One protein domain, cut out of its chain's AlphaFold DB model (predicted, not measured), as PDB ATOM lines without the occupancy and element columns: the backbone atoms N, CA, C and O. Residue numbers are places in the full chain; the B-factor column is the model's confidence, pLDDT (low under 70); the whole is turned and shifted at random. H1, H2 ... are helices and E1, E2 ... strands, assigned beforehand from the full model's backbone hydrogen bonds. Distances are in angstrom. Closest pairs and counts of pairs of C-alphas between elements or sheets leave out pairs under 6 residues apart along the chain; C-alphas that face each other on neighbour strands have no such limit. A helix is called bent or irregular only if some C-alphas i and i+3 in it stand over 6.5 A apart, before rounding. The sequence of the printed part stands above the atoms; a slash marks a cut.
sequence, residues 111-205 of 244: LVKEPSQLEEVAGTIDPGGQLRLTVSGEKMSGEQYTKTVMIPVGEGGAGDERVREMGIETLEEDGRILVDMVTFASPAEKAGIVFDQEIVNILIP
ATOM      1  N   LEU A 111     -57.920 -29.682 -53.516       87.19
ATOM      2  CA  LEU A 111     -57.710 -30.756 -52.556       87.19
ATOM      3  C   LEU A 111     -57.088 -30.174 -51.296       87.19
ATOM      4  O   LEU A 111     -56.146 -29.382 -51.363       87.19
ATOM      5  N   VAL A 112     -57.626 -30.605 -50.161       90.38
ATOM      6  CA  VAL A 112     -57.084 -30.322 -48.837       90.38
ATOM      7  C   VAL A 112     -56.059 -31.409 -48.534       90.38
ATOM      8  O   VAL A 112     -56.410 -32.589 -48.510       90.38
ATOM      9  N   LYS A 113     -54.797 -31.019 -48.374       90.81
ATOM     10  CA  LYS A 113     -53.703 -31.893 -47.946       90.81
ATOM     11  C   LYS A 113     -53.275 -31.558 -46.523       90.81
ATOM     12  O   LYS A 113     -53.346 -30.398 -46.109       90.81
ATOM     13  N   GLU A 114     -52.806 -32.591 -45.832       91.75
ATOM     14  CA  GLU A 114     -52.302 -32.494 -44.466       91.75
ATOM     15  C   GLU A 114     -51.086 -31.560 -44.398       91.75
ATOM     16  O   GLU A 114     -50.232 -31.619 -45.291       91.75
ATOM     17  N   PRO A 115     -50.960 -30.743 -43.340       88.44
ATOM     18  CA  PRO A 115     -49.817 -29.853 -43.149       88.44
ATOM     19  C   PRO A 115     -48.467 -30.571 -43.235       88.44
ATOM     20  O   PRO A 115     -47.519 -30.005 -43.770       88.44
ATOM     21  N   SER A 116     -48.373 -31.822 -42.765       88.31
ATOM     22  CA  SER A 116     -47.130 -32.619 -42.775       88.31
ATOM     23  C   SER A 116     -46.552 -32.849 -44.163       88.31
ATOM     24  O   SER A 116     -45.362 -33.110 -44.307       88.31
ATOM     25  N   GLN A 117     -47.372 -32.699 -45.200       88.50
ATOM     26  CA  GLN A 117     -46.941 -32.824 -46.583       88.50
ATOM     27  C   GLN A 117     -46.469 -31.492 -47.176       88.50
ATOM     28  O   GLN A 117     -46.332 -31.401 -48.392       88.50
ATOM     29  N   LEU A 118     -46.238 -30.447 -46.369       87.88
ATOM     30  CA  LEU A 118     -45.861 -29.112 -46.846       87.88
ATOM     31  C   LEU A 118     -44.660 -29.137 -47.783       87.88
ATOM     32  O   LEU A 118     -44.740 -28.608 -48.891       87.88
ATOM     33  N   GLU A 119     -43.581 -29.788 -47.360       88.50
ATOM     34  CA  GLU A 119     -42.355 -29.901 -48.149       88.50
ATOM     35  C   GLU A 119     -42.590 -30.728 -49.418       88.50
ATOM     36  O   GLU A 119     -42.224 -30.307 -50.516       88.50
ATOM     37  N   GLU A 120     -43.279 -31.869 -49.301       88.56
ATOM     38  CA  GLU A 120     -43.630 -32.723 -50.442       88.56
ATOM     39  C   GLU A 120     -44.436 -31.937 -51.488       88.56
ATOM     40  O   GLU A 120     -44.113 -31.938 -52.676       88.56
ATOM     41  N   VAL A 121     -45.461 -31.205 -51.046       87.75
ATOM     42  CA  VAL A 121     -46.329 -30.403 -51.910       87.75
ATOM     43  C   VAL A 121     -45.570 -29.235 -52.529       87.75
ATOM     44  O   VAL A 121     -45.697 -29.014 -53.735       87.75
ATOM     45  N   ALA A 122     -44.747 -28.521 -51.760       86.94
ATOM     46  CA  ALA A 122     -43.911 -27.436 -52.274       86.94
ATOM     47  C   ALA A 122     -42.937 -27.924 -53.364       86.94
ATOM     48  O   ALA A 122     -42.689 -27.216 -54.344       86.94
ATOM     49  N   GLY A 123     -42.446 -29.162 -53.247       85.25
ATOM     50  CA  GLY A 123     -41.622 -29.812 -54.268       85.25
ATOM     51  C   GLY A 123     -42.361 -30.125 -55.575       85.25
ATOM     52  O   GLY A 123     -41.731 -30.187 -56.627       85.25
ATOM     53  N   THR A 124     -43.687 -30.292 -55.540       85.00
ATOM     54  CA  THR A 124     -44.497 -30.626 -56.734       85.00
ATOM     55  C   THR A 124     -45.002 -29.421 -57.526       85.00
ATOM     56  O   THR A 124     -45.446 -29.587 -58.660       85.00
ATOM     57  N   ILE A 125     -44.971 -28.219 -56.948       85.38
ATOM     58  CA  ILE A 125     -45.467 -26.999 -57.599       85.38
ATOM     59  C   ILE A 125     -44.400 -26.458 -58.557       85.38
ATOM     60  O   ILE A 125     -43.220 -26.452 -58.227       85.38
ATOM     61  N   ASP A 126     -44.781 -25.976 -59.737       84.25
ATOM     62  CA  ASP A 126     -43.815 -25.372 -60.664       84.25
ATOM     63  C   ASP A 126     -43.140 -24.118 -60.061       84.25
ATOM     64  O   ASP A 126     -43.789 -23.378 -59.312       84.25
ATOM     65  N   PRO A 127     -41.865 -23.830 -60.394       83.44
ATOM     66  CA  PRO A 127     -41.182 -22.602 -59.978       83.44
ATOM     67  C   PRO A 127     -42.010 -21.340 -60.262       83.44
ATOM     68  O   PRO A 127     -42.523 -21.161 -61.369       83.44
ATOM     69  N   GLY A 128     -42.170 -20.467 -59.262       80.12
ATOM     70  CA  GLY A 128     -43.011 -19.266 -59.369       80.12
ATOM     71  C   GLY A 128     -44.525 -19.523 -59.296       80.12
ATOM     72  O   GLY A 128     -45.319 -18.578 -59.362       80.12
ATOM     73  N   GLY A 129     -44.944 -20.781 -59.127       85.56
ATOM     74  CA  GLY A 129     -46.314 -21.154 -58.790       85.56
ATOM     75  C   GLY A 129     -46.741 -20.617 -57.421       85.56
ATOM     76  O   GLY A 129     -45.940 -20.097 -56.651       85.56
ATOM     77  N   GLN A 130     -48.030 -20.713 -57.106       88.88
ATOM     78  CA  GLN A 130     -48.594 -20.192 -55.856       88.88
ATOM     79  C   GLN A 130     -48.985 -21.351 -54.940       88.88
ATOM     80  O   GLN A 130     -49.889 -22.120 -55.274       88.88
ATOM     81  N   LEU A 131     -48.357 -21.444 -53.770       90.38
ATOM     82  CA  LEU A 131     -48.768 -22.341 -52.699       90.38
ATOM     83  C   LEU A 131     -49.856 -21.668 -51.864       90.38
ATOM     84  O   LEU A 131     -49.702 -20.530 -51.417       90.38
ATOM     85  N   ARG A 132     -50.974 -22.364 -51.658       93.94
ATOM     86  CA  ARG A 132     -52.095 -21.863 -50.859       93.94
ATOM     87  C   ARG A 132     -52.109 -22.563 -49.510       93.94
ATOM     88  O   ARG A 132     -52.280 -23.779 -49.456       93.94
ATOM     89  N   LEU A 133     -51.972 -21.790 -48.441       93.38
ATOM     90  CA  LEU A 133     -51.955 -22.294 -47.070       93.38
ATOM     91  C   LEU A 133     -53.107 -21.693 -46.283       93.38
ATOM     92  O   LEU A 133     -53.324 -20.481 -46.324       93.38
ATOM     93  N   THR A 134     -53.833 -22.533 -45.556       94.19
ATOM     94  CA  THR A 134     -54.780 -22.079 -44.542       94.19
ATOM     95  C   THR A 134     -54.067 -22.072 -43.204       94.19
ATOM     96  O   THR A 134     -53.657 -23.122 -42.717       94.19
ATOM     97  N   VAL A 135     -53.929 -20.885 -42.622       94.56
ATOM     98  CA  VAL A 135     -53.278 -20.684 -41.331       94.56
ATOM     99  C   VAL A 135     -54.278 -20.206 -40.288       94.56
ATOM    100  O   VAL A 135     -55.173 -19.407 -40.586       94.56
ATOM    101  N   SER A 136     -54.122 -20.705 -39.071       94.25
ATOM    102  CA  SER A 136     -54.831 -20.265 -37.879       94.25
ATOM    103  C   SER A 136     -53.876 -19.485 -36.990       94.25
ATOM    104  O   SER A 136     -52.696 -19.803 -36.899       94.25
ATOM    105  N   GLY A 137     -54.368 -18.438 -36.350       91.94
ATOM    106  CA  GLY A 137     -53.594 -17.686 -35.374       91.94
ATOM    107  C   GLY A 137     -54.499 -16.972 -34.389       91.94
ATOM    108  O   GLY A 137     -55.725 -16.980 -34.517       91.94
ATOM    109  N   GLU A 138     -53.886 -16.311 -33.418       91.06
ATOM    110  CA  GLU A 138     -54.590 -15.552 -32.391       91.06
ATOM    111  C   GLU A 138     -54.357 -14.051 -32.590       91.06
ATOM    112  O   GLU A 138     -53.250 -13.595 -32.886       91.06
ATOM    113  N   LYS A 139     -55.419 -13.247 -32.494       87.56
ATOM    114  CA  LYS A 139     -55.278 -11.785 -32.452       87.56
ATOM    115  C   LYS A 139     -54.794 -11.361 -31.068       87.56
ATOM    116  O   LYS A 139     -55.050 -12.037 -30.082       87.56
ATOM    117  N   MET A 140     -54.271 -10.139 -30.952       84.44
ATOM    118  CA  MET A 140     -53.933  -9.537 -29.647       84.44
ATOM    119  C   MET A 140     -55.119  -9.469 -28.662       84.44
ATOM    120  O   MET A 140     -54.919  -9.274 -27.469       84.44
ATOM    121  N   SER A 141     -56.357  -9.592 -29.155       87.19
ATOM    122  CA  SER A 141     -57.577  -9.649 -28.346       87.19
ATOM    123  C   SER A 141     -57.894 -11.036 -27.773       87.19
ATOM    124  O   SER A 141     -58.896 -11.163 -27.074       87.19
ATOM    125  N   GLY A 142     -57.115 -12.068 -28.105       85.81
ATOM    126  CA  GLY A 142     -57.390 -13.466 -27.757       85.81
ATOM    127  C   GLY A 142     -58.389 -14.174 -28.679       85.81
ATOM    128  O   GLY A 142     -58.820 -15.291 -28.408       85.81
ATOM    129  N   GLU A 143     -58.819 -13.523 -29.764       91.38
ATOM    130  CA  GLU A 143     -59.752 -14.116 -30.723       91.38
ATOM    131  C   GLU A 143     -58.975 -14.922 -31.768       91.38
ATOM    132  O   GLU A 143     -58.101 -14.371 -32.448       91.38
ATOM    133  N   GLN A 144     -59.322 -16.200 -31.934       91.12
ATOM    134  CA  GLN A 144     -58.764 -17.007 -33.013       91.12
ATOM    135  C   GLN A 144     -59.299 -16.563 -34.372       91.12
ATOM    136  O   GLN A 144     -60.473 -16.229 -34.534       91.12
ATOM    137  N   TYR A 145     -58.428 -16.584 -35.372       92.69
ATOM    138  CA  TYR A 145     -58.797 -16.331 -36.751       92.69
ATOM    139  C   TYR A 145     -58.145 -17.350 -37.668       92.69
ATOM    140  O   TYR A 145     -57.003 -17.753 -37.476       92.69
ATOM    141  N   THR A 146     -58.865 -17.699 -38.724       94.06
ATOM    142  CA  THR A 146     -58.350 -18.526 -39.810       94.06
ATOM    143  C   THR A 146     -58.296 -17.686 -41.074       94.06
ATOM    144  O   THR A 146     -59.250 -16.974 -41.400       94.06
ATOM    145  N   LYS A 147     -57.183 -17.757 -41.803       93.19
ATOM    146  CA  LYS A 147     -57.024 -17.089 -43.096       93.19
ATOM    147  C   LYS A 147     -56.327 -17.993 -44.096       93.19
ATOM    148  O   LYS A 147     -55.494 -18.814 -43.730       93.19
ATOM    149  N   THR A 148     -56.630 -17.791 -45.371       93.81
ATOM    150  CA  THR A 148     -55.915 -18.446 -46.465       93.81
ATOM    151  C   THR A 148     -54.979 -17.444 -47.117       93.81
ATOM    152  O   THR A 148     -55.411 -16.361 -47.511       93.81
ATOM    153  N   VAL A 149     -53.707 -17.808 -47.232       93.12
ATOM    154  CA  VAL A 149     -52.672 -17.001 -47.880       93.12
ATOM    155  C   VAL A 149     -52.167 -17.695 -49.138       93.12
ATOM    156  O   VAL A 149     -52.245 -18.918 -49.261       93.12
ATOM    157  N   MET A 150     -51.667 -16.904 -50.085       92.75
ATOM    158  CA  MET A 150     -51.010 -17.398 -51.293       92.75
ATOM    159  C   MET A 150     -49.564 -16.929 -51.276       92.75
ATOM    160  O   MET A 150     -49.314 -15.731 -51.143       92.75
ATOM    161  N   ILE A 151     -48.639 -17.875 -51.369       92.31
ATOM    162  CA  ILE A 151     -47.206 -17.626 -51.263       92.31
ATOM    163  C   ILE A 151     -46.555 -18.136 -52.548       92.31
ATOM    164  O   ILE A 151     -46.775 -19.293 -52.912       92.31
ATOM    165  N   PRO A 152     -45.793 -17.302 -53.274       89.94
ATOM    166  CA  PRO A 152     -45.065 -17.768 -54.441       89.94
ATOM    167  C   PRO A 152     -43.979 -18.756 -54.007       89.94
ATOM    168  O   PRO A 152     -43.189 -18.452 -53.115       89.94
ATOM    169  N   VAL A 153     -43.947 -19.920 -54.647       86.19
ATOM    170  CA  VAL A 153     -42.924 -20.943 -54.425       86.19
ATOM    171  C   VAL A 153     -41.618 -20.479 -55.066       86.19
ATOM    172  O   VAL A 153     -41.623 -19.978 -56.196       86.19
ATOM    173  N   GLY A 154     -40.518 -20.624 -54.327       77.31
ATOM    174  CA  GLY A 154     -39.175 -20.289 -54.794       77.31
ATOM    175  C   GLY A 154     -38.742 -21.095 -56.026       77.31
ATOM    176  O   GLY A 154     -39.362 -22.096 -56.394       77.31
ATOM    177  N   GLU A 155     -37.694 -20.625 -56.701       75.38
ATOM    178  CA  GLU A 155     -37.158 -21.274 -57.905       75.38
ATOM    179  C   GLU A 155     -36.240 -22.470 -57.580       75.38
ATOM    180  O   GLU A 155     -35.899 -23.238 -58.483       75.38
ATOM    181  N   GLY A 156     -35.856 -22.637 -56.306       64.31
ATOM    182  CA  GLY A 156     -34.888 -23.616 -55.816       64.31
ATOM    183  C   GLY A 156     -35.336 -25.079 -55.826       64.31
ATOM    184  O   GLY A 156     -36.453 -25.423 -56.212       64.31
ATOM    185  N   GLY A 157     -34.416 -25.963 -55.429       70.56
ATOM    186  CA  GLY A 157     -34.423 -27.412 -55.643       70.56
ATOM    187  C   GLY A 157     -35.504 -28.209 -54.906       70.56
ATOM    188  O   GLY A 157     -36.644 -28.286 -55.365       70.56
ATOM    189  N   ALA A 158     -35.114 -28.924 -53.847       80.81
ATOM    190  CA  ALA A 158     -35.983 -29.857 -53.123       80.81
ATOM    191  C   ALA A 158     -37.093 -29.132 -52.329       80.81
ATOM    192  O   ALA A 158     -37.048 -27.920 -52.122       80.81
ATOM    193  N   GLY A 159     -38.127 -29.871 -51.915       81.62
ATOM    194  CA  GLY A 159     -39.322 -29.311 -51.276       81.62
ATOM    195  C   GLY A 159     -39.053 -28.491 -50.009       81.62
ATOM    196  O   GLY A 159     -39.670 -27.449 -49.806       81.62
ATOM    197  N   ASP A 160     -38.085 -28.913 -49.203       85.62
ATOM    198  CA  ASP A 160     -37.633 -28.249 -47.979       85.62
ATOM    199  C   ASP A 160     -36.879 -26.936 -48.255       85.62
ATOM    200  O   ASP A 160     -37.064 -25.933 -47.561       85.62
ATOM    201  N   GLU A 161     -36.042 -26.912 -49.296       86.38
ATOM    202  CA  GLU A 161     -35.331 -25.713 -49.742       86.38
ATOM    203  C   GLU A 161     -36.323 -24.659 -50.242       86.38
ATOM    204  O   GLU A 161     -36.232 -23.489 -49.874       86.38
ATOM    205  N   ARG A 162     -37.352 -25.086 -50.981       87.31
ATOM    206  CA  ARG A 162     -38.428 -24.204 -51.451       87.31
ATOM    207  C   ARG A 162     -39.243 -23.598 -50.315       87.31
ATOM    208  O   ARG A 162     -39.611 -22.428 -50.398       87.31
ATOM    209  N   VAL A 163     -39.524 -24.362 -49.257       88.56
ATOM    210  CA  VAL A 163     -40.213 -23.844 -48.059       88.56
ATOM    211  C   VAL A 163     -39.378 -22.779 -47.356       88.56
ATOM    212  O   VAL A 163     -39.892 -21.704 -47.032       88.56
ATOM    213  N   ARG A 164     -38.068 -23.002 -47.246       88.12
ATOM    214  CA  ARG A 164     -37.138 -22.007 -46.702       88.12
ATOM    215  C   ARG A 164     -37.006 -20.765 -47.588       88.12
ATOM    216  O   ARG A 164     -36.982 -19.654 -47.065       88.12
ATOM    217  N   GLU A 165     -37.005 -20.910 -48.913       89.19
ATOM    218  CA  GLU A 165     -37.007 -19.781 -49.862       89.19
ATOM    219  C   GLU A 165     -38.295 -18.946 -49.806       89.19
ATOM    220  O   GLU A 165     -38.256 -17.724 -49.976       89.19
ATOM    221  N   MET A 166     -39.436 -19.579 -49.510       90.25
ATOM    222  CA  MET A 166     -40.677 -18.859 -49.202       90.25
ATOM    223  C   MET A 166     -40.544 -18.000 -47.936       90.25
ATOM    224  O   MET A 166     -41.310 -17.048 -47.759       90.25
ATOM    225  N   GLY A 167     -39.543 -18.288 -47.099       90.62
ATOM    226  CA  GLY A 167     -39.221 -17.586 -45.864       90.62
ATOM    227  C   GLY A 167     -40.012 -18.082 -44.667       90.62
ATOM    228  O   GLY A 167     -40.301 -17.272 -43.794       90.62
ATOM    229  N   ILE A 168     -40.389 -19.363 -44.652       92.25
ATOM    230  CA  ILE A 168     -41.071 -20.015 -43.529       92.25
ATOM    231  C   ILE A 168     -40.173 -21.131 -43.011       92.25
ATOM    232  O   ILE A 168     -39.726 -21.976 -43.784       92.25
ATOM    233  N   GLU A 169     -39.964 -21.159 -41.702       91.50
ATOM    234  CA  GLU A 169     -39.487 -22.338 -40.986       91.50
ATOM    235  C   GLU A 169     -40.630 -22.866 -40.124       91.50
ATOM    236  O   GLU A 169     -41.324 -22.101 -39.445       91.50
ATOM    237  N   THR A 170     -40.866 -24.172 -40.204       92.06
ATOM    238  CA  THR A 170     -41.967 -24.838 -39.512       92.06
ATOM    239  C   THR A 170     -41.453 -25.766 -38.426       92.06
ATOM    240  O   THR A 170     -40.480 -26.487 -38.638       92.06
ATOM    241  N   LEU A 171     -42.159 -25.802 -37.303       91.62
ATOM    242  CA  LEU A 171     -41.934 -26.724 -36.200       91.62
ATOM    243  C   LEU A 171     -43.142 -27.652 -36.064       91.62
ATOM    244  O   LEU A 171     -44.285 -27.196 -36.065       91.62
ATOM    245  N   GLU A 172     -42.893 -28.953 -35.943       90.62
ATOM    246  CA  GLU A 172     -43.935 -29.924 -35.620       90.62
ATOM    247  C   GLU A 172     -44.006 -30.119 -34.099       90.62
ATOM    248  O   GLU A 172     -43.045 -30.576 -33.479       90.62
ATOM    249  N   GLU A 173     -45.148 -29.783 -33.498       89.31
ATOM    250  CA  GLU A 173     -45.404 -29.939 -32.064       89.31
ATOM    251  C   GLU A 173     -46.806 -30.525 -31.843       89.31
ATOM    252  O   GLU A 173     -47.806 -30.010 -32.343       89.31
ATOM    253  N   ASP A 174     -46.893 -31.641 -31.111       83.62
ATOM    254  CA  ASP A 174     -48.146 -32.369 -30.842       83.62
ATOM    255  C   ASP A 174     -48.966 -32.734 -32.101       83.62
ATOM    256  O   ASP A 174     -50.197 -32.757 -32.074       83.62
ATOM    257  N   GLY A 175     -48.293 -33.013 -33.224       81.81
ATOM    258  CA  GLY A 175     -48.938 -33.323 -34.509       81.81
ATOM    259  C   GLY A 175     -49.539 -32.107 -35.226       81.81
ATOM    260  O   GLY A 175     -50.246 -32.277 -36.218       81.81
ATOM    261  N   ARG A 176     -49.269 -30.892 -34.738       89.25
ATOM    262  CA  ARG A 176     -49.583 -29.622 -35.403       89.25
ATOM    263  C   ARG A 176     -48.318 -29.041 -36.009       89.25
ATOM    264  O   ARG A 176     -47.225 -29.247 -35.488       89.25
ATOM    265  N   ILE A 177     -48.478 -28.284 -37.088       92.38
ATOM    266  CA  ILE A 177     -47.363 -27.598 -37.738       92.38
ATOM    267  C   ILE A 177     -47.482 -26.114 -37.469       92.38
ATOM    268  O   ILE A 177     -48.402 -25.456 -37.950       92.38
ATOM    269  N   LEU A 178     -46.544 -25.607 -36.686       93.44
ATOM    270  CA  LEU A 178     -46.463 -24.219 -36.275       93.44
ATOM    271  C   LEU A 178     -45.403 -23.496 -37.101       93.44
ATOM    272  O   LEU A 178     -44.404 -24.079 -37.521       93.44
ATOM    273  N   VAL A 179     -45.624 -22.211 -37.339       93.81
ATOM    274  CA  VAL A 179     -44.639 -21.316 -37.942       93.81
ATOM    275  C   VAL A 179     -43.669 -20.865 -36.852       93.81
ATOM    276  O   VAL A 179     -44.023 -20.038 -36.010       93.81
ATOM    277  N   ASP A 180     -42.448 -21.395 -36.893       93.44
ATOM    278  CA  ASP A 180     -41.383 -21.111 -35.921       93.44
ATOM    279  C   ASP A 180     -40.564 -19.876 -36.297       93.44
ATOM    280  O   ASP A 180     -40.161 -19.082 -35.450       93.44
ATOM    281  N   MET A 181     -40.352 -19.647 -37.590       92.69
ATOM    282  CA  MET A 181     -39.696 -18.429 -38.043       92.69
ATOM    283  C   MET A 181     -40.260 -17.960 -39.373       92.69
ATOM    284  O   MET A 181     -40.597 -18.750 -40.255       92.69
ATOM    285  N   VAL A 182     -40.333 -16.638 -39.519       93.69
ATOM    286  CA  VAL A 182     -40.599 -15.988 -40.799       93.69
ATOM    287  C   VAL A 182     -39.429 -15.079 -41.129       93.69
ATOM    288  O   VAL A 182     -39.116 -14.153 -40.379       93.69
ATOM    289  N   THR A 183     -38.777 -15.332 -42.259       93.69
ATOM    290  CA  THR A 183     -37.647 -14.520 -42.715       93.69
ATOM    291  C   THR A 183     -38.127 -13.121 -43.096       93.69
ATOM    292  O   THR A 183     -39.122 -12.962 -43.807       93.69
ATOM    293  N   PHE A 184     -37.399 -12.093 -42.662       92.12
ATOM    294  CA  PHE A 184     -37.725 -10.701 -42.977       92.12
ATOM    295  C   PHE A 184     -37.667 -10.417 -44.488       92.12
ATOM    296  O   PHE A 184     -36.792 -10.907 -45.200       92.12
ATOM    297  N   ALA A 185     -38.595  -9.591 -44.971       90.38
ATOM    298  CA  ALA A 185     -38.831  -9.232 -46.368       90.38
ATOM    299  C   ALA A 185     -39.161 -10.410 -47.309       90.38
ATOM    300  O   ALA A 185     -39.160 -10.237 -48.540       90.38
ATOM    301  N   SER A 186     -39.487 -11.581 -46.753       92.81
ATOM    302  CA  SER A 186     -39.819 -12.790 -47.507       92.81
ATOM    303  C   SER A 186     -41.199 -12.728 -48.175       92.81
ATOM    304  O   SER A 186     -42.048 -11.898 -47.819       92.81
ATOM    305  N   PRO A 187     -41.464 -13.602 -49.163       92.25
ATOM    306  CA  PRO A 187     -42.803 -13.762 -49.711       92.25
ATOM    307  C   PRO A 187     -43.851 -14.147 -48.660       92.25
ATOM    308  O   PRO A 187     -44.971 -13.639 -48.717       92.25
ATOM    309  N   ALA A 188     -43.490 -14.990 -47.689       92.94
ATOM    310  CA  ALA A 188     -44.385 -15.392 -46.613       92.94
ATOM    311  C   ALA A 188     -44.769 -14.232 -45.688       92.94
ATOM    312  O   ALA A 188     -45.957 -14.047 -45.414       92.94
ATOM    313  N   GLU A 189     -43.806 -13.398 -45.279       93.69
ATOM    314  CA  GLU A 189     -44.088 -12.198 -44.477       93.69
ATOM    315  C   GLU A 189     -45.027 -11.246 -45.235       93.69
ATOM    316  O   GLU A 189     -46.017 -10.761 -44.686       93.69
ATOM    317  N   LYS A 190     -44.783 -11.032 -46.536       93.12
ATOM    318  CA  LYS A 190     -45.637 -10.193 -47.400       93.12
ATOM    319  C   LYS A 190     -47.043 -10.763 -47.585       93.12
ATOM    320  O   LYS A 190     -47.996  -9.996 -47.710       93.12
ATOM    321  N   ALA A 191     -47.184 -12.087 -47.590       92.12
ATOM    322  CA  ALA A 191     -48.474 -12.774 -47.580       92.12
ATOM    323  C   ALA A 191     -49.168 -12.712 -46.200       92.12
ATOM    324  O   ALA A 191     -50.328 -13.109 -46.056       92.12
ATOM    325  N   GLY A 192     -48.480 -12.171 -45.190       90.69
ATOM    326  CA  GLY A 192     -48.972 -11.940 -43.841       90.69
ATOM    327  C   GLY A 192     -48.760 -13.116 -42.892       90.69
ATOM    328  O   GLY A 192     -49.425 -13.152 -41.856       90.69
ATOM    329  N   ILE A 193     -47.917 -14.091 -43.231       93.12
ATOM    330  CA  ILE A 193     -47.538 -15.145 -42.287       93.12
ATOM    331  C   ILE A 193     -46.715 -14.529 -41.154       93.12
ATOM    332  O   ILE A 193     -45.855 -13.683 -41.399       93.12
ATOM    333  N   VAL A 194     -47.009 -14.927 -39.919       92.69
ATOM    334  CA  VAL A 194     -46.285 -14.484 -38.721       92.69
ATOM    335  C   VAL A 194     -45.944 -15.681 -37.840       92.69
ATOM    336  O   VAL A 194     -46.529 -16.751 -37.992       92.69
ATOM    337  N   PHE A 195     -45.006 -15.466 -36.922       92.31
ATOM    338  CA  PHE A 195     -44.652 -16.411 -35.866       92.31
ATOM    339  C   PHE A 195     -45.885 -16.894 -35.084       92.31
ATOM    340  O   PHE A 195     -46.826 -16.118 -34.893       92.31
ATOM    341  N   ASP A 196     -45.840 -18.145 -34.619       91.50
ATOM    342  CA  ASP A 196     -46.859 -18.788 -33.770       91.50
ATOM    343  C   ASP A 196     -48.212 -19.042 -34.469       91.50
ATOM    344  O   ASP A 196     -49.230 -19.324 -33.840       91.50
ATOM    345  N   GLN A 197     -48.250 -18.943 -35.803       94.38
ATOM    346  CA  GLN A 197     -49.400 -19.397 -36.585       94.38
ATOM    347  C   GLN A 197     -49.349 -20.904 -36.810       94.38
ATOM    348  O   GLN A 197     -48.311 -21.460 -37.151       94.38
ATOM    349  N   GLU A 198     -50.501 -21.554 -36.717       94.56
ATOM    350  CA  GLU A 198     -50.673 -22.955 -37.075       94.56
ATOM    351  C   GLU A 198     -51.028 -23.080 -38.558       94.56
ATOM    352  O   GLU A 198     -51.978 -22.460 -39.040       94.56
ATOM    353  N   ILE A 199     -50.298 -23.911 -39.296       93.88
ATOM    354  CA  ILE A 199     -50.667 -24.327 -40.647       93.88
ATOM    355  C   ILE A 199     -51.706 -25.434 -40.509       93.88
ATOM    356  O   ILE A 199     -51.385 -26.562 -40.156       93.88
ATOM    357  N   VAL A 200     -52.961 -25.103 -40.804       93.62
ATOM    358  CA  VAL A 200     -54.091 -26.024 -40.644       93.62
ATOM    359  C   VAL A 200     -54.184 -26.976 -41.825       93.62
ATOM    360  O   VAL A 200     -54.430 -28.155 -41.634       93.62
ATOM    361  N   ASN A 201     -54.030 -26.467 -43.051       93.00
ATOM    362  CA  ASN A 201     -54.155 -27.262 -44.271       93.00
ATOM    363  C   ASN A 201     -53.417 -26.623 -45.451       93.00
ATOM    364  O   ASN A 201     -53.264 -25.399 -45.528       93.00
ATOM    365  N   ILE A 202     -53.083 -27.457 -46.435       91.56
ATOM    366  CA  ILE A 202     -52.525 -27.043 -47.723       91.56
ATOM    367  C   ILE A 202     -53.579 -27.244 -48.814       91.56
ATOM    368  O   ILE A 202     -54.197 -28.304 -48.899       91.56
ATOM    369  N   LEU A 203     -53.787 -26.240 -49.666       91.19
ATOM    370  CA  LEU A 203     -54.767 -26.289 -50.751       91.19
ATOM    371  C   LEU A 203     -54.056 -26.397 -52.102       91.19
ATOM    372  O   LEU A 203     -53.430 -25.439 -52.557       91.19
ATOM    373  N   ILE A 204     -54.199 -27.537 -52.778       88.88
ATOM    374  CA  ILE A 204     -53.633 -27.749 -54.119       88.88
ATOM    375  C   ILE A 204     -54.729 -27.825 -55.187       88.88
ATOM    376  O   ILE A 204     -55.812 -28.336 -54.897       88.88
ATOM    377  N   PRO A 205     -54.481 -27.354 -56.425       84.50
ATOM    378  CA  PRO A 205     -55.389 -27.592 -57.543       84.50
ATOM    379  C   PRO A 205     -55.638 -29.092 -57.746       84.50
ATOM    380  O   PRO A 205     -54.697 -29.882 -57.785       84.50
TER     381      PRO A 205
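This is residues 111 to 205 of the 244 residues of the protein "C4-dicarboxylate ABC transporter" of Desulfofustis sp (UniProt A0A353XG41). A strongly twisted sheet of two hairpins, the long E2 and E3 and the shorter E4 and E5, is joined through the last strand E6 and curls round the helix H1. H2 packs crosswise on H1, the short H3 is on the opposite face of the sheet from H1 and lies beside the strands, over none of them, and the short strand E1 pairs along E6. The printed part has 95 residues, with three named helices and six named strands, which follow along the chain as E1, then H1, then E2 and E3, then H2, then E4 and E5, then H3, then E6; the neighbour pairs of the branched sheet are antiparallel, and the class is mixed, helices and strands. The whole is compact, with a radius of gyration of the C-alphas of 12.4 A, and spans 39 by 28 by 22 A.

Begin with the sheet: find C-alpha 130 at (-48.594, -20.192, -55.856), where E2 starts its run to residue 138, 24.7 A long. E3, residues 144 to 152, returns over 25.4 A. E4 is residues 168 to 173, 15.8 A, and E5 is residues 176 to 182, 17.2 A. E6, residues 198 to 205, runs 21.5 A and ends at C-alpha 205, (-55.389, -27.592, -57.543). E1, residues 111 to 113, starts at C-alpha 111, (-57.710, -30.756, -52.556). Then look for H1, residues 115 to 124, 14.6 A; H2, residues 159 to 166, 10.7 A; and H3, residues 187 to 190.

Look first at E6, which has three neighbours: E2 on one side, E1 and E5 on the other. With E2, N 136 and O 198 are 2.8 A apart, within hydrogen-bond range; with E1, N 113 and O 202 are at 2.8 A; with E5, N 199 and O 177 are at 2.8 A. In the hairpin E2 and E3, at 157 degrees, N 135 and O 147 are 2.8 A apart. In the hairpin E4 and E5, N 171 and O 178 are 2.8 A apart. H1 is on the sheet; its closest C-alpha pair with E6 is Pro 115 and Asn 201, 5.2 A. H1 is irregular, with C-alphas 116 and 119 7.7 A apart. H1 and H2 touch, about perpendicular at 88 degrees, closest at the C-alphas of Gly 123 and Gly 159, 3.8 A. H3 is on the opposite face from H1, at a height of 5.0 A over the sheet; its closest C-alpha pair with E3 is Ala 188 and Ile 151, 5.9 A. Every O i to N i+4 pair is within hydrogen-bond range in H2, 4 of 6 are in H1, and H3 is too short for such a pair.

The two C-alphas farthest apart are those of Ser 141 and Gly 157, 40.0 A. The printed part has no cut, and no link is long. The mean pLDDT of the printed part is 89.2, and residue 156 is under 70.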